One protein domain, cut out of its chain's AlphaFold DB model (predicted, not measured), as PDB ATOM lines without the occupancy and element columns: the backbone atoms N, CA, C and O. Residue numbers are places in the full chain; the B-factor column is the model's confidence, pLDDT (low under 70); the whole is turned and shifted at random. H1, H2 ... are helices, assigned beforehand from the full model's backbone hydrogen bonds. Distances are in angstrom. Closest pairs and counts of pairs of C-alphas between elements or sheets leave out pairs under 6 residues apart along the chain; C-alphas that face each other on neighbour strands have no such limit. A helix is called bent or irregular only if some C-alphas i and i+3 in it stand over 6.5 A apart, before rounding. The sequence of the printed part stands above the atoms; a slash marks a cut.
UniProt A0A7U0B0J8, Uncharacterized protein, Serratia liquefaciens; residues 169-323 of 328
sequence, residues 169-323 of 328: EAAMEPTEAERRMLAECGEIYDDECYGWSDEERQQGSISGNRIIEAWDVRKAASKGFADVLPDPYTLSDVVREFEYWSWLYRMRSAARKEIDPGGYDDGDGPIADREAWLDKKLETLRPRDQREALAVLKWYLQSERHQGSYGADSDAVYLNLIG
ATOM      1  N   GLU A 169     -28.489 -13.259  86.525       90.69
ATOM      2  CA  GLU A 169     -28.442 -14.471  87.347       90.69
ATOM      3  C   GLU A 169     -27.199 -15.297  87.011       90.69
ATOM      4  O   GLU A 169     -26.460 -15.689  87.905       90.69
ATOM      5  N   ALA A 170     -26.895 -15.459  85.720       90.88
ATOM      6  CA  ALA A 170     -25.690 -16.153  85.272       90.88
ATOM      7  C   ALA A 170     -24.389 -15.464  85.725       90.88
ATOM      8  O   ALA A 170     -23.355 -16.120  85.803       90.88
ATOM      9  N   ALA A 171     -24.421 -14.160  86.030       91.19
ATOM     10  CA  ALA A 171     -23.269 -13.461  86.597       91.19
ATOM     11  C   ALA A 171     -23.007 -13.846  88.064       91.19
ATOM     12  O   ALA A 171     -21.876 -13.708  88.525       91.19
ATOM     13  N   MET A 172     -24.027 -14.321  88.790       91.12
ATOM     14  CA  MET A 172     -23.903 -14.766  90.185       91.12
ATOM     15  C   MET A 172     -23.329 -16.181  90.303       91.12
ATOM     16  O   MET A 172     -22.853 -16.557  91.368       91.12
ATOM     17  N   GLU A 173     -23.351 -16.961  89.222       91.25
ATOM     18  CA  GLU A 173     -22.813 -18.318  89.229       91.25
ATOM     19  C   GLU A 173     -21.292 -18.311  89.485       91.25
ATOM     20  O   GLU A 173     -20.572 -17.466  88.926       91.25
ATOM     21  N   PRO A 174     -20.762 -19.254  90.289       91.38
ATOM     22  CA  PRO A 174     -19.329 -19.369  90.521       91.38
ATOM     23  C   PRO A 174     -18.573 -19.596  89.212       91.38
ATOM     24  O   PRO A 174     -18.925 -20.463  88.408       91.38
ATOM     25  N   THR A 175     -17.498 -18.846  88.999       92.94
ATOM     26  CA  THR A 175     -16.571 -19.038  87.881       92.94
ATOM     27  C   THR A 175     -15.739 -20.308  88.077       92.94
ATOM     28  O   THR A 175     -15.745 -20.928  89.137       92.94
ATOM     29  N   GLU A 176     -14.995 -20.730  87.051       93.75
ATOM     30  CA  GLU A 176     -14.136 -21.918  87.166       93.75
ATOM     31  C   GLU A 176     -13.085 -21.781  88.274       93.75
ATOM     32  O   GLU A 176     -12.839 -22.737  89.001       93.75
ATOM     33  N   ALA A 177     -12.497 -20.594  88.434       93.31
ATOM     34  CA  ALA A 177     -11.536 -20.339  89.501       93.31
ATOM     35  C   ALA A 177     -12.189 -20.490  90.885       93.31
ATOM     36  O   ALA A 177     -11.663 -21.195  91.741       93.31
ATOM     37  N   GLU A 178     -13.373 -19.913  91.074       92.31
ATOM     38  CA  GLU A 178     -14.104 -19.994  92.343       92.31
ATOM     39  C   GLU A 178     -14.580 -21.409  92.648       92.31
ATOM     40  O   GLU A 178     -14.464 -21.853  93.783       92.31
ATOM     41  N   ARG A 179     -15.035 -22.168  91.644       93.12
ATOM     42  CA  ARG A 179     -15.379 -23.584  91.838       93.12
ATOM     43  C   ARG A 179     -14.198 -24.392  92.357       93.12
ATOM     44  O   ARG A 179     -14.387 -25.233  93.227       93.12
ATOM     45  N   ARG A 180     -12.984 -24.132  91.858       93.38
ATOM     46  CA  ARG A 180     -11.774 -24.783  92.379       93.38
ATOM     47  C   ARG A 180     -11.511 -24.371  93.828       93.38
ATOM     48  O   ARG A 180     -11.253 -25.236  94.654       93.38
ATOM     49  N   MET A 181     -11.622 -23.078  94.141       92.06
ATOM     50  CA  MET A 181     -11.447 -22.553  95.504       92.06
ATOM     51  C   MET A 181     -12.441 -23.176  96.496       92.06
ATOM     52  O   MET A 181     -12.037 -23.642  97.557       92.06
ATOM     53  N   LEU A 182     -13.724 -23.229  96.132       90.00
ATOM     54  CA  LEU A 182     -14.795 -23.793  96.955       90.00
ATOM     55  C   LEU A 182     -14.697 -25.317  97.089       90.00
ATOM     56  O   LEU A 182     -15.054 -25.855  98.127       90.00
ATOM     57  N   ALA A 183     -14.188 -26.027  96.080       89.75
ATOM     58  CA  ALA A 183     -14.021 -27.478  96.167       89.75
ATOM     59  C   ALA A 183     -13.006 -27.903  97.244       89.75
ATOM     60  O   ALA A 183     -13.197 -28.941  97.868       89.75
ATOM     61  N   GLU A 184     -11.948 -27.116  97.460       84.88
ATOM     62  CA  GLU A 184     -10.909 -27.422  98.456       84.88
ATOM     63  C   GLU A 184     -11.180 -26.754  99.809       84.88
ATOM     64  O   GLU A 184     -10.915 -27.330 100.860       84.88
ATOM     65  N   CYS A 185     -11.684 -25.519  99.795       84.50
ATOM     66  CA  CYS A 185     -11.808 -24.694 100.996       84.50
ATOM     67  C   CYS A 185     -13.254 -24.301 101.318       84.50
ATOM     68  O   CYS A 185     -13.445 -23.431 102.161       84.50
ATOM     69  N   GLY A 186     -14.264 -24.895 100.676       83.88
ATOM     70  CA  GLY A 186     -15.676 -24.536 100.870       83.88
ATOM     71  C   GLY A 186     -16.084 -24.535 102.341       83.88
ATOM     72  O   GLY A 186     -16.586 -23.531 102.828       83.88
ATOM     73  N   GLU A 187     -15.700 -25.574 103.089       85.44
ATOM     74  CA  GLU A 187     -15.986 -25.690 104.528       85.44
ATOM     75  C   GLU A 187     -15.451 -24.512 105.365       85.44
ATOM     76  O   GLU A 187     -16.026 -24.174 106.395       85.44
ATOM     77  N   ILE A 188     -14.363 -23.867 104.928       86.06
ATOM     78  CA  ILE A 188     -13.771 -22.706 105.612       86.06
ATOM     79  C   ILE A 188     -14.636 -21.455 105.420       86.06
ATOM     80  O   ILE A 188     -14.707 -20.618 106.315       86.06
ATOM     81  N   TYR A 189     -15.247 -21.302 104.244       84.88
ATOM     82  CA  TYR A 189     -16.027 -20.114 103.887       84.88
ATOM     83  C   TYR A 189     -17.528 -20.284 104.129       84.88
ATOM     84  O   TYR A 189     -18.219 -19.278 104.251       84.88
ATOM     85  N   ASP A 190     -18.004 -21.522 104.258       85.25
ATOM     86  CA  ASP A 190     -19.370 -21.839 104.678       85.25
ATOM     87  C   ASP A 190     -19.558 -21.689 106.206       85.25
ATOM     88  O   ASP A 190     -20.680 -21.509 106.675       85.25
ATOM     89  N   ASP A 191     -18.477 -21.738 107.002       86.12
ATOM     90  CA  ASP A 191     -18.501 -21.481 108.452       86.12
ATOM     91  C   ASP A 191     -18.278 -19.987 108.756       86.12
ATOM     92  O   ASP A 191     -17.148 -19.500 108.840       86.12
ATOM     93  N   GLU A 192     -19.365 -19.245 108.993       79.94
ATOM     94  CA  GLU A 192     -19.322 -17.827 109.398       79.94
ATOM     95  C   GLU A 192     -18.528 -17.587 110.700       79.94
ATOM     96  O   GLU A 192     -18.038 -16.483 110.948       79.94
ATOM     97  N   CYS A 193     -18.370 -18.625 111.529       84.31
ATOM     98  CA  CYS A 193     -17.627 -18.615 112.788       84.31
ATOM     99  C   CYS A 193     -16.272 -19.336 112.664       84.31
ATOM    100  O   CYS A 193     -15.722 -19.824 113.666       84.31
ATOM    101  N   TYR A 194     -15.720 -19.446 111.449       86.19
ATOM    102  CA  TYR A 194     -14.423 -20.078 111.243       86.19
ATOM    103  C   TYR A 194     -13.329 -19.346 112.026       86.19
ATOM    104  O   TYR A 194     -13.191 -18.120 111.981       86.19
ATOM    105  N   GLY A 195     -12.531 -20.115 112.766       86.44
ATOM    106  CA  GLY A 195     -11.460 -19.584 113.603       86.44
ATOM    107  C   GLY A 195     -11.919 -18.985 114.935       86.44
ATOM    108  O   GLY A 195     -11.066 -18.441 115.632       86.44
ATOM    109  N   TRP A 196     -13.203 -19.076 115.303       91.50
ATOM    110  CA  TRP A 196     -13.717 -18.713 116.635       91.50
ATOM    111  C   TRP A 196     -13.523 -19.862 117.635       91.50
ATOM    112  O   TRP A 196     -13.566 -21.031 117.245       91.50
ATOM    113  N   SER A 197     -13.343 -19.545 118.920       88.94
ATOM    114  CA  SER A 197     -13.374 -20.538 120.002       88.94
ATOM    115  C   SER A 197     -14.805 -20.997 120.303       88.94
ATOM    116  O   SER A 197     -15.780 -20.362 119.894       88.94
ATOM    117  N   ASP A 198     -14.951 -22.090 121.053       90.88
ATOM    118  CA  ASP A 198     -16.270 -22.590 121.457       90.88
ATOM    119  C   ASP A 198     -17.023 -21.582 122.339       90.88
ATOM    120  O   ASP A 198     -18.238 -21.426 122.210       90.88
ATOM    121  N   GLU A 199     -16.315 -20.849 123.204       89.12
ATOM    122  CA  GLU A 199     -16.899 -19.785 124.024       89.12
ATOM    123  C   GLU A 199     -17.371 -18.603 123.168       89.12
ATOM    124  O   GLU A 199     -18.466 -18.085 123.383       89.12
ATOM    125  N   GLU A 200     -16.587 -18.201 122.164       91.94
ATOM    126  CA  GLU A 200     -16.945 -17.117 121.238       91.94
ATOM    127  C   GLU A 200     -18.162 -17.489 120.386       91.94
ATOM    128  O   GLU A 200     -19.054 -16.666 120.177       91.94
ATOM    129  N   ARG A 201     -18.245 -18.754 119.952       90.31
ATOM    130  CA  ARG A 201     -19.414 -19.302 119.248       90.31
ATOM    131  C   ARG A 201     -20.668 -19.254 120.115       90.31
ATOM    132  O   ARG A 201     -21.729 -18.875 119.630       90.31
ATOM    133  N   GLN A 202     -20.552 -19.581 121.404       90.62
ATOM    134  CA  GLN A 202     -21.664 -19.457 122.353       90.62
ATOM    135  C   GLN A 202     -22.051 -17.996 122.612       90.62
ATOM    136  O   GLN A 202     -23.232 -17.689 122.760       90.62
ATOM    137  N   GLN A 203     -21.070 -17.092 122.653       89.69
ATOM    138  CA  GLN A 203     -21.292 -15.656 122.807       89.69
ATOM    139  C   GLN A 203     -21.895 -15.012 121.545       89.69
ATOM    140  O   GLN A 203     -22.515 -13.950 121.635       89.69
ATOM    141  N   GLY A 204     -21.717 -15.631 120.375       90.94
ATOM    142  CA  GLY A 204     -22.255 -15.167 119.096       90.94
ATOM    143  C   GLY A 204     -21.627 -13.864 118.594       90.94
ATOM    144  O   GLY A 204     -22.197 -13.202 117.730       90.94
ATOM    145  N   SER A 205     -20.481 -13.452 119.145       90.25
ATOM    146  CA  SER A 205     -19.763 -12.262 118.686       90.25
ATOM    147  C   SER A 205     -18.282 -12.292 119.055       90.25
ATOM    148  O   SER A 205     -17.902 -12.733 120.137       90.25
ATOM    149  N   ILE A 206     -17.460 -11.733 118.168       89.69
ATOM    150  CA  ILE A 206     -16.069 -11.351 118.427       89.69
ATOM    151  C   ILE A 206     -15.912  -9.849 118.176       89.69
ATOM    152  O   ILE A 206     -16.685  -9.247 117.430       89.69
ATOM    153  N   SER A 207     -14.929  -9.207 118.808       90.00
ATOM    154  CA  SER A 207     -14.734  -7.760 118.676       90.00
ATOM    155  C   SER A 207     -13.265  -7.347 118.747       90.00
ATOM    156  O   SER A 207     -12.408  -8.088 119.228       90.00
ATOM    157  N   GLY A 208     -12.968  -6.145 118.248       91.25
ATOM    158  CA  GLY A 208     -11.617  -5.586 118.249       91.25
ATOM    159  C   GLY A 208     -10.628  -6.416 117.425       91.25
ATOM    160  O   GLY A 208     -10.969  -6.939 116.366       91.25
ATOM    161  N   ASN A 209      -9.398  -6.548 117.930       91.12
ATOM    162  CA  ASN A 209      -8.304  -7.252 117.245       91.12
ATOM    163  C   ASN A 209      -8.603  -8.732 116.977       91.12
ATOM    164  O   ASN A 209      -8.055  -9.304 116.040       91.12
ATOM    165  N   ARG A 210      -9.516  -9.336 117.744       91.56
ATOM    166  CA  ARG A 210      -9.886 -10.743 117.585       91.56
ATOM    167  C   ARG A 210     -10.468 -11.056 116.202       91.56
ATOM    168  O   ARG A 210     -10.261 -12.152 115.690       91.56
ATOM    169  N   ILE A 211     -11.135 -10.078 115.578       86.50
ATOM    170  CA  ILE A 211     -11.633 -10.171 114.195       86.50
ATOM    171  C   ILE A 211     -10.473 -10.405 113.224       86.50
ATOM    172  O   ILE A 211     -10.541 -11.290 112.374       86.50
ATOM    173  N   ILE A 212      -9.384  -9.652 113.392       87.00
ATOM    174  CA  ILE A 212      -8.188  -9.757 112.551       87.00
ATOM    175  C   ILE A 212      -7.530 -11.123 112.755       87.00
ATOM    176  O   ILE A 212      -7.177 -11.780 111.782       87.00
ATOM    177  N   GLU A 213      -7.440 -11.594 114.000       90.62
ATOM    178  CA  GLU A 213      -6.884 -12.915 114.314       90.62
ATOM    179  C   GLU A 213      -7.699 -14.054 113.680       90.62
ATOM    180  O   GLU A 213      -7.124 -14.994 113.134       90.62
ATOM    181  N   ALA A 214      -9.034 -13.975 113.696       88.19
ATOM    182  CA  ALA A 214      -9.888 -14.955 113.021       88.19
ATOM    183  C   ALA A 214      -9.659 -14.947 111.498       88.19
ATOM    184  O   ALA A 214      -9.534 -16.005 110.878       88.19
ATOM    185  N   TRP A 215      -9.513 -13.760 110.897       86.75
ATOM    186  CA  TRP A 215      -9.145 -13.635 109.485       86.75
ATOM    187  C   TRP A 215      -7.748 -14.190 109.190       86.75
ATOM    188  O   TRP A 215      -7.547 -14.794 108.139       86.75
ATOM    189  N   ASP A 216      -6.780 -14.023 110.090       88.75
ATOM    190  CA  ASP A 216      -5.436 -14.590 109.943       88.75
ATOM    191  C   ASP A 216      -5.452 -16.121 109.989       88.75
ATOM    192  O   ASP A 216      -4.797 -16.757 109.161       88.75
ATOM    193  N   VAL A 217      -6.255 -16.721 110.876       90.00
ATOM    194  CA  VAL A 217      -6.478 -18.177 110.911       90.00
ATOM    195  C   VAL A 217      -7.080 -18.661 109.590       90.00
ATOM    196  O   VAL A 217      -6.571 -19.616 109.000       90.00
ATOM    197  N   ARG A 218      -8.103 -17.968 109.073       89.31
ATOM    198  CA  ARG A 218      -8.718 -18.278 107.772       89.31
ATOM    199  C   ARG A 218      -7.708 -18.202 106.624       89.31
ATOM    200  O   ARG A 218      -7.572 -19.158 105.861       89.31
ATOM    201  N   LYS A 219      -6.945 -17.108 106.536       88.31
ATOM    202  CA  LYS A 219      -5.898 -16.909 105.517       88.31
ATOM    203  C   LYS A 219      -4.808 -17.976 105.592       88.31
ATOM    204  O   LYS A 219      -4.314 -18.427 104.559       88.31
ATOM    205  N   ALA A 220      -4.417 -18.383 106.799       88.94
ATOM    206  CA  ALA A 220      -3.429 -19.439 106.995       88.94
ATOM    207  C   ALA A 220      -3.942 -20.805 106.513       88.94
ATOM    208  O   ALA A 220      -3.164 -21.586 105.962       88.94
ATOM    209  N   ALA A 221      -5.239 -21.077 106.686       89.69
ATOM    210  CA  ALA A 221      -5.876 -22.301 106.221       89.69
ATOM    211  C   ALA A 221      -6.042 -22.326 104.692       89.69
ATOM    212  O   ALA A 221      -5.642 -23.302 104.057       89.69
ATOM    213  N   SER A 222      -6.542 -21.241 104.087       90.12
ATOM    214  CA  SER A 222      -6.724 -21.151 102.629       90.12
ATOM    215  C   SER A 222      -5.404 -21.024 101.864       90.12
ATOM    216  O   SER A 222      -5.332 -21.375 100.686       90.12
ATOM    217  N   LYS A 223      -4.347 -20.500 102.507       90.50
ATOM    218  CA  LYS A 223      -3.023 -20.221 101.912       90.50
ATOM    219  C   LYS A 223      -3.109 -19.409 100.613       90.50
ATOM    220  O   LYS A 223      -2.278 -19.577  99.715       90.50
ATOM    221  N   GLY A 224      -4.139 -18.569 100.480       90.25
ATOM    222  CA  GLY A 224      -4.423 -17.839  99.243       90.25
ATOM    223  C   GLY A 224      -4.621 -18.750  98.030       90.25
ATOM    224  O   GLY A 224      -4.283 -18.370  96.908       90.25
ATOM    225  N   PHE A 225      -5.113 -19.973  98.251       92.56
ATOM    226  CA  PHE A 225      -5.425 -20.964  97.221       92.56
ATOM    227  C   PHE A 225      -4.237 -21.310  96.320       92.56
ATOM    228  O   PHE A 225      -4.410 -21.705  95.168       92.56
ATOM    229  N   ALA A 226      -3.014 -21.154  96.835       90.25
ATOM    230  CA  ALA A 226      -1.780 -21.392  96.091       90.25
ATOM    231  C   ALA A 226      -1.634 -22.842  95.599       90.25
ATOM    232  O   ALA A 226      -0.952 -23.079  94.603       90.25
ATOM    233  N   ASP A 227      -2.275 -23.787  96.289       87.19
ATOM    234  CA  ASP A 227      -2.258 -25.215  95.957       87.19
ATOM    235  C   ASP A 227      -3.323 -25.590  94.901       87.19
ATOM    236  O   ASP A 227      -3.263 -26.670  94.314       87.19
ATOM    237  N   VAL A 228      -4.280 -24.694  94.629       90.75
ATOM    238  CA  VAL A 228      -5.498 -24.969  93.844       90.75
ATOM    239  C   VAL A 228      -5.567 -24.136  92.561       90.75
ATOM    240  O   VAL A 228      -5.985 -24.617  91.503       90.75
ATOM    241  N   LEU A 229      -5.160 -22.870  92.641       93.62
ATOM    242  CA  LEU A 229      -5.100 -21.951  91.512       93.62
ATOM    243  C   LEU A 229      -3.679 -21.903  90.933       93.62
ATOM    244  O   LEU A 229      -2.703 -22.038  91.674       93.62
ATOM    245  N   PRO A 230      -3.523 -21.672  89.617       91.56
ATOM    246  CA  PRO A 230      -2.207 -21.614  88.996       91.56
ATOM    247  C   PRO A 230      -1.355 -20.476  89.584       91.56
ATOM    248  O   PRO A 230      -1.812 -19.343  89.734       91.56
ATOM    249  N   ASP A 231      -0.086 -20.769  89.878       90.88
ATOM    250  CA  ASP A 231       0.886 -19.775  90.354       90.88
ATOM    251  C   ASP A 231       1.231 -18.781  89.220       90.88
ATOM    252  O   ASP A 231       1.590 -19.220  88.114       90.88
ATOM    253  N   PRO A 232       1.144 -17.455  89.440       92.38
ATOM    254  CA  PRO A 232       1.609 -16.470  88.474       92.38
ATOM    255  C   PRO A 232       3.125 -16.588  88.287       92.38
ATOM    256  O   PRO A 232       3.900 -16.654  89.243       92.38
ATOM    257  N   TYR A 233       3.572 -16.611  87.032       89.75
ATOM    258  CA  TYR A 233       5.000 -16.714  86.702       89.75
ATOM    259  C   TYR A 233       5.653 -15.349  86.511       89.75
ATOM    260  O   TYR A 233       6.880 -15.229  86.552       89.75
ATOM    261  N   THR A 234       4.840 -14.321  86.283       91.50
ATOM    262  CA  THR A 234       5.270 -12.954  85.996       91.50
ATOM    263  C   THR A 234       4.415 -11.947  86.762       91.50
ATOM    264  O   THR A 234       3.291 -12.260  87.155       91.50
ATOM    265  N   LEU A 235       4.917 -10.725  86.967       94.62
ATOM    266  CA  LEU A 235       4.108  -9.668  87.587       94.62
ATOM    267  C   LEU A 235       2.909  -9.294  86.706       94.62
ATOM    268  O   LEU A 235       1.853  -8.951  87.221       94.62
ATOM    269  N   SER A 236       3.032  -9.441  85.385       94.25
ATOM    270  CA  SER A 236       1.908  -9.286  84.456       94.25
ATOM    271  C   SER A 236       0.803 -10.319  84.693       94.25
ATOM    272  O   SER A 236      -0.365 -10.027  84.448       94.25
ATOM    273  N   ASP A 237       1.147 -11.530  85.145       95.12
ATOM    274  CA  ASP A 237       0.146 -12.528  85.528       95.12
ATOM    275  C   ASP A 237      -0.586 -12.093  86.802       95.12
ATOM    276  O   ASP A 237      -1.811 -12.102  86.812       95.12
ATOM    277  N   VAL A 238       0.151 -11.608  87.808       96.00
ATOM    278  CA  VAL A 238      -0.428 -11.071  89.052       96.00
ATOM    279  C   VAL A 238      -1.410  -9.932  88.762       96.00
ATOM    280  O   VAL A 238      -2.547  -9.964  89.222       96.00
ATOM    281  N   VAL A 239      -0.999  -8.954  87.946       96.12
ATOM    282  CA  VAL A 239      -1.854  -7.824  87.545       96.12
ATOM    283  C   VAL A 239      -3.117  -8.307  86.835       96.12
ATOM    284  O   VAL A 239      -4.209  -7.863  87.169       96.12
ATOM    285  N   ARG A 240      -2.991  -9.256  85.898       95.81
ATOM    286  CA  ARG A 240      -4.145  -9.819  85.183       95.81
ATOM    287  C   ARG A 240      -5.146 -10.462  86.134       95.81
ATOM    288  O   ARG A 240      -6.346 -10.328  85.927       95.81
ATOM    289  N   GLU A 241      -4.657 -11.183  87.138       96.62
ATOM    290  CA  GLU A 241      -5.521 -11.824  88.122       96.62
ATOM    291  C   GLU A 241      -6.284 -10.776  88.954       96.62
ATOM    292  O   GLU A 241      -7.504 -10.871  89.066       96.62
ATOM    293  N   PHE A 242      -5.619  -9.714  89.425       95.75
ATOM    294  CA  PHE A 242      -6.300  -8.593  90.090       95.75
ATOM    295  C   PHE A 242      -7.339  -7.904  89.201       95.75
ATOM    296  O   PHE A 242      -8.448  -7.615  89.644       95.75
ATOM    297  N   GLU A 243      -6.994  -7.630  87.942       95.31
ATOM    298  CA  GLU A 243      -7.920  -7.007  86.993       95.31
ATOM    299  C   GLU A 243      -9.135  -7.897  86.726       95.31
ATOM    300  O   GLU A 243     -10.252  -7.390  86.626       95.31
ATOM    301  N   TYR A 244      -8.932  -9.215  86.654       96.00
ATOM    302  CA  TYR A 244     -10.014 -10.182  86.523       96.00
ATOM    303  C   TYR A 244     -10.938 -10.166  87.746       96.00
ATOM    304  O   TYR A 244     -12.152 -10.056  87.572       96.00
ATOM    305  N   TRP A 245     -10.397 -10.215  88.967       94.75
ATOM    306  CA  TRP A 245     -11.205 -10.194  90.191       94.75
ATOM    307  C   TRP A 245     -11.956  -8.873  90.371       94.75
ATOM    308  O   TRP A 245     -13.164  -8.878  90.602       94.75
ATOM    309  N   SER A 246     -11.287  -7.739  90.151       92.31
ATOM    310  CA  SER A 246     -11.916  -6.413  90.178       92.31
ATOM    311  C   SER A 246     -13.025  -6.282  89.129       92.31
ATOM    312  O   SER A 246     -14.107  -5.755  89.406       92.31
ATOM    313  N   TRP A 247     -12.789  -6.800  87.918       94.12
ATOM    314  CA  TRP A 247     -13.806  -6.861  86.877       94.12
ATOM    315  C   TRP A 247     -14.998  -7.724  87.306       94.12
ATOM    316  O   TRP A 247     -16.134  -7.262  87.182       94.12
ATOM    317  N   LEU A 248     -14.754  -8.928  87.832       93.56
ATOM    318  CA  LEU A 248     -15.799  -9.859  88.260       93.56
ATOM    319  C   LEU A 248     -16.665  -9.239  89.359       93.56
ATOM    320  O   LEU A 248     -17.886  -9.182  89.199       93.56
ATOM    321  N   TYR A 249     -16.037  -8.676  90.398       90.44
ATOM    322  CA  TYR A 249     -16.720  -7.957  91.474       90.44
ATOM    323  C   TYR A 249     -17.594  -6.825  90.922       90.44
ATOM    324  O   TYR A 249     -18.779  -6.722  91.237       90.44
ATOM    325  N   ARG A 250     -17.056  -6.000  90.012       91.00
ATOM    326  CA  ARG A 250     -17.819  -4.901  89.398       91.00
ATOM    327  C   ARG A 250     -19.023  -5.401  88.599       91.00
ATOM    328  O   ARG A 250     -20.086  -4.783  88.662       91.00
ATOM    329  N   MET A 251     -18.871  -6.480  87.828       93.00
ATOM    330  CA  MET A 251     -19.976  -7.055  87.053       93.00
ATOM    331  C   MET A 251     -21.044  -7.662  87.963       93.00
ATOM    332  O   MET A 251     -22.231  -7.433  87.726       93.00
ATOM    333  N   ARG A 252     -20.643  -8.365  89.028       91.38
ATOM    334  CA  ARG A 252     -21.574  -8.938  90.001       91.38
ATOM    335  C   ARG A 252     -22.293  -7.880  90.815       91.38
ATOM    336  O   ARG A 252     -23.514  -7.899  90.853       91.38
ATOM    337  N   SER A 253     -21.583  -6.895  91.357       90.06
ATOM    338  CA  SER A 253     -22.205  -5.768  92.065       90.06
ATOM    339  C   SER A 253     -23.244  -5.064  91.185       90.06
ATOM    340  O   SER A 253     -24.334  -4.711  91.642       90.06
ATOM    341  N   ALA A 254     -22.953  -4.903  89.887       91.56
ATOM    342  CA  ALA A 254     -23.902  -4.321  88.949       91.56
ATOM    343  C   ALA A 254     -25.121  -5.222  88.700       91.56
ATOM    344  O   ALA A 254     -26.244  -4.731  88.770       91.56
ATOM    345  N   ALA A 255     -24.917  -6.516  88.447       91.88
ATOM    346  CA  ALA A 255     -25.993  -7.484  88.231       91.88
ATOM    347  C   ALA A 255     -26.862  -7.692  89.487       91.88
ATOM    348  O   ALA A 255     -28.086  -7.742  89.385       91.88
ATOM    349  N   ARG A 256     -26.260  -7.721  90.681       90.62
ATOM    350  CA  ARG A 256     -26.959  -7.844  91.966       90.62
ATOM    351  C   ARG A 256     -27.936  -6.699  92.182       90.62
ATOM    352  O   ARG A 256     -29.081  -6.955  92.519       90.62
ATOM    353  N   LYS A 257     -27.522  -5.459  91.902       88.69
ATOM    354  CA  LYS A 257     -28.393  -4.270  91.973       88.69
ATOM    355  C   LYS A 257     -29.551  -4.300  90.974       88.69
ATOM    356  O   LYS A 257     -30.521  -3.574  91.160       88.69
ATOM    357  N   GLU A 258     -29.453  -5.090  89.907       88.88
ATOM    358  CA  GLU A 258     -30.553  -5.291  88.958       88.88
ATOM    359  C   GLU A 258     -31.517  -6.391  89.419       88.88
ATOM    360  O   GLU A 258     -32.723  -6.242  89.237       88.88
ATOM    361  N   ILE A 259     -31.001  -7.462  90.031       89.19
ATOM    362  CA  ILE A 259     -31.800  -8.562  90.599       89.19
ATOM    363  C   ILE A 259     -32.521  -8.112  91.875       89.19
ATOM    364  O   ILE A 259     -33.700  -8.395  92.069       89.19
ATOM    365  N   ASP A 260     -31.802  -7.408  92.742       85.94
ATOM    366  CA  ASP A 260     -32.241  -6.986  94.064       85.94
ATOM    367  C   ASP A 260     -31.697  -5.581  94.385       85.94
ATOM    368  O   ASP A 260     -30.657  -5.432  95.032       85.94
ATOM    369  N   PRO A 261     -32.385  -4.521  93.919       79.31
ATOM    370  CA  PRO A 261     -31.952  -3.134  94.103       79.31
ATOM    371  C   PRO A 261     -31.840  -2.673  95.566       79.31
ATOM    372  O   PRO A 261     -31.282  -1.604  95.816       79.31
ATOM    373  N   GLY A 262     -32.413  -3.428  96.512       72.50
ATOM    374  CA  GLY A 262     -32.387  -3.140  97.949       72.50
ATOM    375  C   GLY A 262     -31.534  -4.107  98.770       72.50
ATOM    376  O   GLY A 262     -31.442  -3.925  99.984       72.50
ATOM    377  N   GLY A 263     -30.937  -5.116  98.132       71.06
ATOM    378  CA  GLY A 263     -30.104  -6.115  98.789       71.06
ATOM    379  C   GLY A 263     -28.782  -5.534  99.282       71.06
ATOM    380  O   GLY A 263     -28.205  -4.640  98.656       71.06
ATOM    381  N   TYR A 264     -28.304  -6.059 100.408       62.00
ATOM    382  CA  TYR A 264     -26.939  -5.824 100.869       62.00
ATOM    383  C   TYR A 264     -25.964  -6.741 100.112       62.00
ATOM    384  O   TYR A 264     -26.335  -7.822  99.656       62.00
ATOM    385  N   ASP A 265     -24.747  -6.239  99.898       63.31
ATOM    386  CA  ASP A 265     -23.658  -6.963  99.240       63.31
ATOM    387  C   ASP A 265     -22.829  -7.662 100.320       63.31
ATOM    388  O   ASP A 265     -22.049  -7.020 101.029       63.31
ATOM    389  N   ASP A 266     -23.046  -8.963 100.473       54.03
ATOM    390  CA  ASP A 266     -22.332  -9.796 101.433       54.03
ATOM    391  C   ASP A 266     -21.075 -10.304 100.710       54.03
ATOM    392  O   ASP A 266     -21.134 -11.231  99.907       54.03
ATOM    393  N   GLY A 267     -19.966  -9.577 100.884       54.91
ATOM    394  CA  GLY A 267     -18.802  -9.628  99.994       54.91
ATOM    395  C   GLY A 267     -18.149 -11.001  99.763       54.91
ATOM    396  O   GLY A 267     -18.242 -11.920 100.574       54.91
ATOM    397  N   ASP A 268     -17.398 -11.091  98.660       61.81
ATOM    398  CA  ASP A 268     -16.702 -12.292  98.171       61.81
ATOM    399  C   ASP A 268     -15.499 -12.696  99.064       61.81
ATOM    400  O   ASP A 268     -14.326 -12.521  98.713       61.81
ATOM    401  N   GLY A 269     -15.784 -13.256 100.244       67.25
ATOM    402  CA  GLY A 269     -14.798 -13.674 101.252       67.25
ATOM    403  C   GLY A 269     -13.593 -14.487 100.734       67.25
ATOM    404  O   GLY A 269     -12.465 -14.172 101.129       67.25
ATOM    405  N   PRO A 270     -13.768 -15.486  99.843       80.19
ATOM    406  CA  PRO A 270     -12.659 -16.262  99.279       80.19
ATOM    407  C   PRO A 270     -11.686 -15.437  98.428       80.19
ATOM    408  O   PRO A 270     -10.481 -15.687  98.436       80.19
ATOM    409  N   ILE A 271     -12.178 -14.434  97.698       89.12
ATOM    410  CA  ILE A 271     -11.345 -13.649  96.776       89.12
ATOM    411  C   ILE A 271     -10.352 -12.784  97.561       89.12
ATOM    412  O   ILE A 271      -9.181 -12.711  97.190       89.12
ATOM    413  N   ALA A 272     -10.770 -12.218  98.696       87.00
ATOM    414  CA  ALA A 272      -9.915 -11.364  99.524       87.00
ATOM    415  C   ALA A 272      -8.631 -12.075 100.005       87.00
ATOM    416  O   ALA A 272      -7.553 -11.474 100.019       87.00
ATOM    417  N   ASP A 273      -8.719 -13.362 100.355       90.44
ATOM    418  CA  ASP A 273      -7.554 -14.145 100.791       90.44
ATOM    419  C   ASP A 273      -6.600 -14.437  99.621       90.44
ATOM    420  O   ASP A 273      -5.376 -14.435  99.796       90.44
ATOM    421  N   ARG A 274      -7.138 -14.644  98.409       93.12
ATOM    422  CA  ARG A 274      -6.331 -14.778  97.189       93.12
ATOM    423  C   ARG A 274      -5.628 -13.468  96.844       93.12
ATOM    424  O   ARG A 274      -4.435 -13.481  96.552       93.12
ATOM    425  N   GLU A 275      -6.331 -12.346  96.917       93.06
ATOM    426  CA  GLU A 275      -5.765 -11.021  96.665       93.06
ATOM    427  C   GLU A 275      -4.631 -10.684  97.641       93.06
ATOM    428  O   GLU A 275      -3.571 -10.246  97.205       93.06
ATOM    429  N   ALA A 276      -4.785 -10.986  98.934       91.00
ATOM    430  CA  ALA A 276      -3.714 -10.804  99.920       91.00
ATOM    431  C   ALA A 276      -2.462 -11.648  99.599       91.00
ATOM    432  O   ALA A 276      -1.322 -11.233  99.826       91.00
ATOM    433  N   TRP A 277      -2.647 -12.847  99.042       94.06
ATOM    434  CA  TRP A 277      -1.534 -13.668  98.570       94.06
ATOM    435  C   TRP A 277      -0.875 -13.094  97.308       94.06
ATOM    436  O   TRP A 277       0.355 -13.120  97.189       94.06
ATOM    437  N   LEU A 278      -1.663 -12.534  96.387       95.50
ATOM    438  CA  LEU A 278      -1.163 -11.835  95.201       95.50
ATOM    439  C   LEU A 278      -0.394 -10.558  95.567       95.50
ATOM    440  O   LEU A 278       0.647 -10.296  94.963       95.50
ATOM    441  N   ASP A 279      -0.821  -9.829  96.602       94.62
ATOM    442  CA  ASP A 279      -0.088  -8.687  97.163       94.62
ATOM    443  C   ASP A 279       1.332  -9.120  97.560       94.62
ATOM    444  O   ASP A 279       2.331  -8.514  97.161       94.62
ATOM    445  N   LYS A 280       1.463 -10.278  98.225       93.56
ATOM    446  CA  LYS A 280       2.784 -10.822  98.562       93.56
ATOM    447  C   LYS A 280       3.598 -11.241  97.335       93.56
ATOM    448  O   LYS A 280       4.835 -11.200  97.358       93.56
ATOM    449  N   LYS A 281       2.946 -11.644  96.243       94.44
ATOM    450  CA  LYS A 281       3.624 -11.928  94.968       94.44
ATOM    451  C   LYS A 281       4.137 -10.657  94.305       94.44
ATOM    452  O   LYS A 281       5.243 -10.709  93.773       94.44
ATOM    453  N   LEU A 282       3.429  -9.528  94.395       95.38
ATOM    454  CA  LEU A 282       3.936  -8.234  93.918       95.38
ATOM    455  C   LEU A 282       5.235  -7.830  94.624       95.38
ATOM    456  O   LEU A 282       6.119  -7.252  93.995       95.38
ATOM    457  N   GLU A 283       5.381  -8.175  95.902       93.81
ATOM    458  CA  GLU A 283       6.606  -7.915  96.663       93.81
ATOM    459  C   GLU A 283       7.738  -8.881  96.325       93.81
ATOM    460  O   GLU A 283       8.895  -8.498  96.341       93.81
ATOM    461  N   THR A 284       7.449 -10.157  96.084       90.56
ATOM    462  CA  THR A 284       8.497 -11.197  96.048       90.56
ATOM    463  C   THR A 284       8.889 -11.632  94.640       90.56
ATOM    464  O   THR A 284      10.018 -12.086  94.416       90.56
ATOM    465  N   LEU A 285       7.978 -11.517  93.674       90.06
ATOM    466  CA  LEU A 285       8.202 -11.947  92.303       90.06
ATOM    467  C   LEU A 285       8.963 -10.867  91.538       90.06
ATOM    468  O   LEU A 285       8.488  -9.751  91.356       90.06
ATOM    469  N   ARG A 286      10.159 -11.196  91.052       88.19
ATOM    470  CA  ARG A 286      10.973 -10.225  90.316       88.19
ATOM    471  C   ARG A 286      10.375  -9.921  88.941       88.19
ATOM    472  O   ARG A 286      10.021 -10.870  88.234       88.19
ATOM    473  N   PRO A 287      10.371  -8.647  88.503       89.69
ATOM    474  CA  PRO A 287      10.037  -8.315  87.125       89.69
ATOM    475  C   PRO A 287      10.925  -9.090  86.143       89.69
ATOM    476  O   PRO A 287      12.146  -9.189  86.310       89.69
ATOM    477  N   ARG A 288      10.327  -9.629  85.082       84.56
ATOM    478  CA  ARG A 288      11.030 -10.341  84.007       84.56
ATOM    479  C   ARG A 288      11.994  -9.419  83.268       84.56
ATOM    480  O   ARG A 288      13.079  -9.856  82.864       84.56
ATOM    481  N   ASP A 289      11.568  -8.176  83.075       83.38
ATOM    482  CA  ASP A 289      12.285  -7.108  82.396       83.38
ATOM    483  C   ASP A 289      11.799  -5.722  82.869       83.38
ATOM    484  O   ASP A 289      10.799  -5.588  83.572       83.38
ATOM    485  N   GLN A 290      12.526  -4.670  82.480       86.88
ATOM    486  CA  GLN A 290      12.224  -3.291  82.879       86.88
ATOM    487  C   GLN A 290      10.886  -2.780  82.315       86.88
ATOM    488  O   GLN A 290      10.287  -1.872  82.887       86.88
ATOM    489  N   ARG A 291      10.409  -3.337  81.192       90.88
ATOM    490  CA  ARG A 291       9.135  -2.913  80.595       90.88
ATOM    491  C   ARG A 291       7.972  -3.416  81.435       90.88
ATOM    492  O   ARG A 291       7.061  -2.640  81.698       90.88
ATOM    493  N   GLU A 292       8.037  -4.669  81.883       92.62
ATOM    494  CA  GLU A 292       7.075  -5.220  82.838       92.62
ATOM    495  C   GLU A 292       7.072  -4.421  84.143       92.62
ATOM    496  O   GLU A 292       6.007  -4.007  84.587       92.62
ATOM    497  N   ALA A 293       8.248  -4.129  84.710       94.06
ATOM    498  CA  ALA A 293       8.348  -3.343  85.940       94.06
ATOM    499  C   ALA A 293       7.650  -1.976  85.817       94.06
ATOM    500  O   ALA A 293       6.852  -1.600  86.672       94.06
ATOM    501  N   LEU A 294       7.903  -1.250  84.720       94.94
ATOM    502  CA  LEU A 294       7.275   0.047  84.471       94.94
ATOM    503  C   LEU A 294       5.760  -0.066  84.244       94.94
ATOM    504  O   LEU A 294       5.014   0.807  84.681       94.94
ATOM    505  N   ALA A 295       5.304  -1.103  83.539       96.38
ATOM    506  CA  ALA A 295       3.882  -1.329  83.300       96.38
ATOM    507  C   ALA A 295       3.138  -1.621  84.612       96.38
ATOM    508  O   ALA A 295       2.123  -0.985  84.886       96.38
ATOM    509  N   VAL A 296       3.689  -2.507  85.445       96.94
ATOM    510  CA  VAL A 296       3.116  -2.858  86.750       96.94
ATOM    511  C   VAL A 296       3.151  -1.664  87.700       96.94
ATOM    512  O   VAL A 296       2.162  -1.418  88.373       96.94
ATOM    513  N   LEU A 297       4.220  -0.858  87.704       96.06
ATOM    514  CA  LEU A 297       4.277   0.365  88.514       96.06
ATOM    515  C   LEU A 297       3.170   1.358  88.137       96.06
ATOM    516  O   LEU A 297       2.510   1.908  89.013       96.06
ATOM    517  N   LYS A 298       2.943   1.578  86.837       96.19
ATOM    518  CA  LYS A 298       1.863   2.460  86.369       96.19
ATOM    519  C   LYS A 298       0.489   1.956  86.795       96.19
ATOM    520  O   LYS A 298      -0.329   2.762  87.220       96.19
ATOM    521  N   TRP A 299       0.258   0.649  86.682       96.69
ATOM    522  CA  TRP A 299      -0.972   0.024  87.158       96.69
ATOM    523  C   TRP A 299      -1.125   0.179  88.678       96.69
ATOM    524  O   TRP A 299      -2.170   0.621  89.142       96.69
ATOM    525  N   TYR A 300      -0.069  -0.091  89.449       95.56
ATOM    526  CA  TYR A 300      -0.092  -0.038  90.912       95.56
ATOM    527  C   TYR A 300      -0.443   1.362  91.430       95.56
ATOM    528  O   TYR A 300      -1.296   1.495  92.298       95.56
ATOM    529  N   LEU A 301       0.125   2.407  90.815       94.12
ATOM    530  CA  LEU A 301      -0.164   3.816  91.120       94.12
ATOM    531  C   LEU A 301      -1.584   4.271  90.732       94.12
ATOM    532  O   LEU A 301      -2.009   5.350  91.132       94.12
ATOM    533  N   GLN A 302      -2.304   3.490  89.927       93.12
ATOM    534  CA  GLN A 302      -3.690   3.767  89.528       93.12
ATOM    535  C   GLN A 302      -4.695   2.836  90.212       93.12
ATOM    536  O   GLN A 302      -5.903   3.024  90.078       93.12
ATOM    537  N   SER A 303      -4.213   1.821  90.923       91.25
ATOM    538  CA  SER A 303      -5.052   0.802  91.533       91.25
ATOM    539  C   SER A 303      -5.728   1.348  92.785       91.25
ATOM    540  O   SER A 303      -5.062   1.579  93.793       91.25
ATOM    541  N   GLU A 304      -7.058   1.462  92.768       86.69
ATOM    542  CA  GLU A 304      -7.840   1.891  93.939       86.69
ATOM    543  C   GLU A 304      -7.554   1.024  95.173       86.69
ATOM    544  O   GLU A 304      -7.412   1.556  96.266       86.69
ATOM    545  N   ARG A 305      -7.357  -0.291  95.007       87.88
ATOM    546  CA  ARG A 305      -6.979  -1.186  96.115       87.88
ATOM    547  C   ARG A 305      -5.678  -0.767  96.809       87.88
ATOM    548  O   ARG A 305      -5.580  -0.885  98.021       87.88
ATOM    549  N   HIS A 306      -4.695  -0.305  96.039       92.25
ATOM    550  CA  HIS A 306      -3.330  -0.059  96.516       92.25
ATOM    551  C   HIS A 306      -3.066   1.419  96.814       92.25
ATOM    552  O   HIS A 306      -2.049   1.741  97.405       92.25
ATOM    553  N   GLN A 307      -3.944   2.323  96.374       89.06
ATOM    554  CA  GLN A 307      -3.758   3.776  96.481       89.06
ATOM    555  C   GLN A 307      -4.972   4.486  97.098       89.06
ATOM    556  O   GLN A 307      -4.923   5.682  97.371       89.06
ATOM    557  N   GLY A 308      -6.092   3.780  97.279       78.88
ATOM    558  CA  GLY A 308      -7.382   4.361  97.654       78.88
ATOM    559  C   GLY A 308      -7.541   4.666  99.140       78.88
ATOM    560  O   GLY A 308      -8.493   5.348  99.519       78.88
ATOM    561  N   SER A 309      -6.629   4.200  99.992       79.31
ATOM    562  CA  SER A 309      -6.620   4.529 101.415       79.31
ATOM    563  C   SER A 309      -5.199   4.707 101.943       79.31
ATOM    564  O   SER A 309      -4.217   4.247 101.358       79.31
ATOM    565  N   TYR A 310      -5.086   5.440 103.051       71.25
ATOM    566  CA  TYR A 310      -3.803   5.687 103.699       71.25
ATOM    567  C   TYR A 310      -3.182   4.368 104.181       71.25
ATOM    568  O   TYR A 310      -3.801   3.656 104.972       71.25
ATOM    569  N   GLY A 311      -1.962   4.070 103.723       75.12
ATOM    570  CA  GLY A 311      -1.234   2.845 104.072       75.12
ATOM    571  C   GLY A 311      -1.674   1.594 103.304       75.12
ATOM    572  O   GLY A 311      -1.377   0.489 103.749       75.12
ATOM    573  N   ALA A 312      -2.403   1.752 102.195       81.62
ATOM    574  CA  ALA A 312      -2.766   0.642 101.313       81.62
ATOM    575  C   ALA A 312      -1.618   0.178 100.401       81.62
ATOM    576  O   ALA A 312      -1.663  -0.938  99.879       81.62
ATOM    577  N   ASP A 313      -0.609   1.022 100.183       86.50
ATOM    578  CA  ASP A 313       0.570   0.679  99.403       86.50
ATOM    579  C   ASP A 313       1.651  -0.003 100.248       86.50
ATOM    580  O   ASP A 313       1.658   0.037 101.477       86.50
ATOM    581  N   SER A 314       2.576  -0.677  99.564       90.56
ATOM    582  CA  SER A 314       3.689  -1.389 100.189       90.56
ATOM    583  C   SER A 314       5.018  -0.915  99.609       90.56
ATOM    584  O   SER A 314       5.296  -1.082  98.417       90.56
ATOM    585  N   ASP A 315       5.885  -0.397 100.483       91.81
ATOM    586  CA  ASP A 315       7.267  -0.033 100.149       91.81
ATOM    587  C   ASP A 315       8.025  -1.200  99.510       91.81
ATOM    588  O   ASP A 315       8.820  -1.008  98.587       91.81
ATOM    589  N   ALA A 316       7.744  -2.434  99.939       92.44
ATOM    590  CA  ALA A 316       8.368  -3.622  99.374       92.44
ATOM    591  C   ALA A 316       8.014  -3.812  97.890       92.44
ATOM    592  O   ALA A 316       8.878  -4.226  97.114       92.44
ATOM    593  N   VAL A 317       6.794  -3.458  97.470       93.81
ATOM    594  CA  VAL A 317       6.396  -3.484  96.054       93.81
ATOM    595  C   VAL A 317       7.180  -2.437  95.267       93.81
ATOM    596  O   VAL A 317       7.763  -2.768  94.232       93.81
ATOM    597  N   TYR A 318       7.281  -1.195  95.754       93.50
ATOM    598  CA  TYR A 318       8.069  -0.166  95.067       93.50
ATOM    599  C   TYR A 318       9.540  -0.568  94.943       93.50
ATOM    600  O   TYR A 318      10.097  -0.512  93.844       93.50
ATOM    601  N   LEU A 319      10.151  -1.042  96.034       92.88
ATOM    602  CA  LEU A 319      11.534  -1.523  96.053       92.88
ATOM    603  C   LEU A 319      11.745  -2.688  95.078       92.88
ATOM    604  O   LEU A 319      12.779  -2.744  94.402       92.88
ATOM    605  N   ASN A 320      10.770  -3.591  94.947       92.25
ATOM    606  CA  ASN A 320      10.821  -4.661  93.957       92.25
ATOM    607  C   ASN A 320      10.831  -4.119  92.525       92.25
ATOM    608  O   ASN A 320      11.698  -4.482  91.723       92.25
ATOM    609  N   LEU A 321       9.892  -3.222  92.216       92.31
ATOM    610  CA  LEU A 321       9.684  -2.683  90.873       92.31
ATOM    611  C   LEU A 321      10.846  -1.794  90.405       92.31
ATOM    612  O   LEU A 321      11.181  -1.813  89.221       92.31
ATOM    613  N   ILE A 322      11.508  -1.066  91.310       89.81
ATOM    614  CA  ILE A 322      12.704  -0.268  90.980       89.81
ATOM    615  C   ILE A 322      14.009  -1.079  91.040       89.81
ATOM    616  O   ILE A 322      15.065  -0.578  90.657       89.81
ATOM    617  N   GLY A 323      13.948  -2.340  91.484       81.38
ATOM    618  CA  GLY A 323      15.094  -3.250  91.540       81.38
ATOM    619  C   GLY A 323      16.002  -3.093  92.766       81.38
ATOM    620  O   GLY A 323      17.101  -3.639  92.747       81.38
TER     621      GLY A 323
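This is residues 169 to 323 of the 328 residues of an uncharacterized protein of Serratia liquefaciens (UniProt A0A7U0B0J8). A helical hairpin makes the core: H6 runs beside residues 235 to 245 of the long H5, and the rest of H5 runs on past H6. H7 and H9 pack together where H5 begins and H6 ends, H4 crosses H6 with H2 beside it, H1 packs on the last part of H5, and H3 lies far out, touching no helix. The printed part has 155 residues with nine named helices, H1 to H9 in order, and no named strand; the class is all helix. It is compact, with a radius of gyration of the C-alphas of 17.4 A and spans of 53 by 37 by 31 A.

Start at H1, residues 169 to 172; it touches H5, residues 235 to 259, with Ala 171 and Arg 252 the closest C-alphas at 5.9 A. Next look at H2, residues 176 to 190, which touches residues 218 to 225 of H4, residues 209 to 225, at a steep tilt of 39 degrees, opposite ways; the C-alphas of Cys 185 and Ser 222 are closest, 6.4 A apart. H3, residues 198 to 203, touches no helix. The hub is H6, residues 269 to 284, touching H2, H4, H5 and H9. H4 touches it with residues 219 to 225 alone, about perpendicular at 75 degrees, with the C-alphas of Gly 224 and Arg 274 closest at 4.2 A. H5 and H6 form a hairpin at a shallow tilt of 22 degrees, opposite ways, closest at C-alphas 238 and 278, 6.2 A. H9, residues 315 to 322, touches H6 at C-alphas 317 and 283, 4.5 A, and H7, residues 290 to 300, at C-alphas 321 and 293, 5.2 A. H8, residues 304 to 307, is close to H7 but not clearly touching. Every O i to N i+4 pair is within hydrogen-bond range in H3, H5, H7 and H9; in H2 it is 9 of 11, in H4 11 of 13 and in H6 10 of 12, and H1 and H8 are too short for such a pair.

Find C-alpha 169 at (-28.442, -14.471, 87.347), where H1 begins. H2 spans 18.3 A and is irregular, C-alphas 184 and 187 being 8.1 A apart; H4 spans 24.4 A and is irregular too, 8.4 A from C-alpha 221 to 224, with a kink of 51 degrees near residue 219. From C-alpha 235 at (4.108, -9.668, 87.587), H5 runs 36.1 A. H6 spans 24.0 A and H7 15.1 A; H9 ends at C-alpha 322, (12.704, -0.268, 90.980).

The two C-alphas farthest apart, those of Gln 202 and Gln 290, are 54.5 A apart. The printed part has no cut, and no link is long. The model's confidence is under 70 at residues 264 to 269.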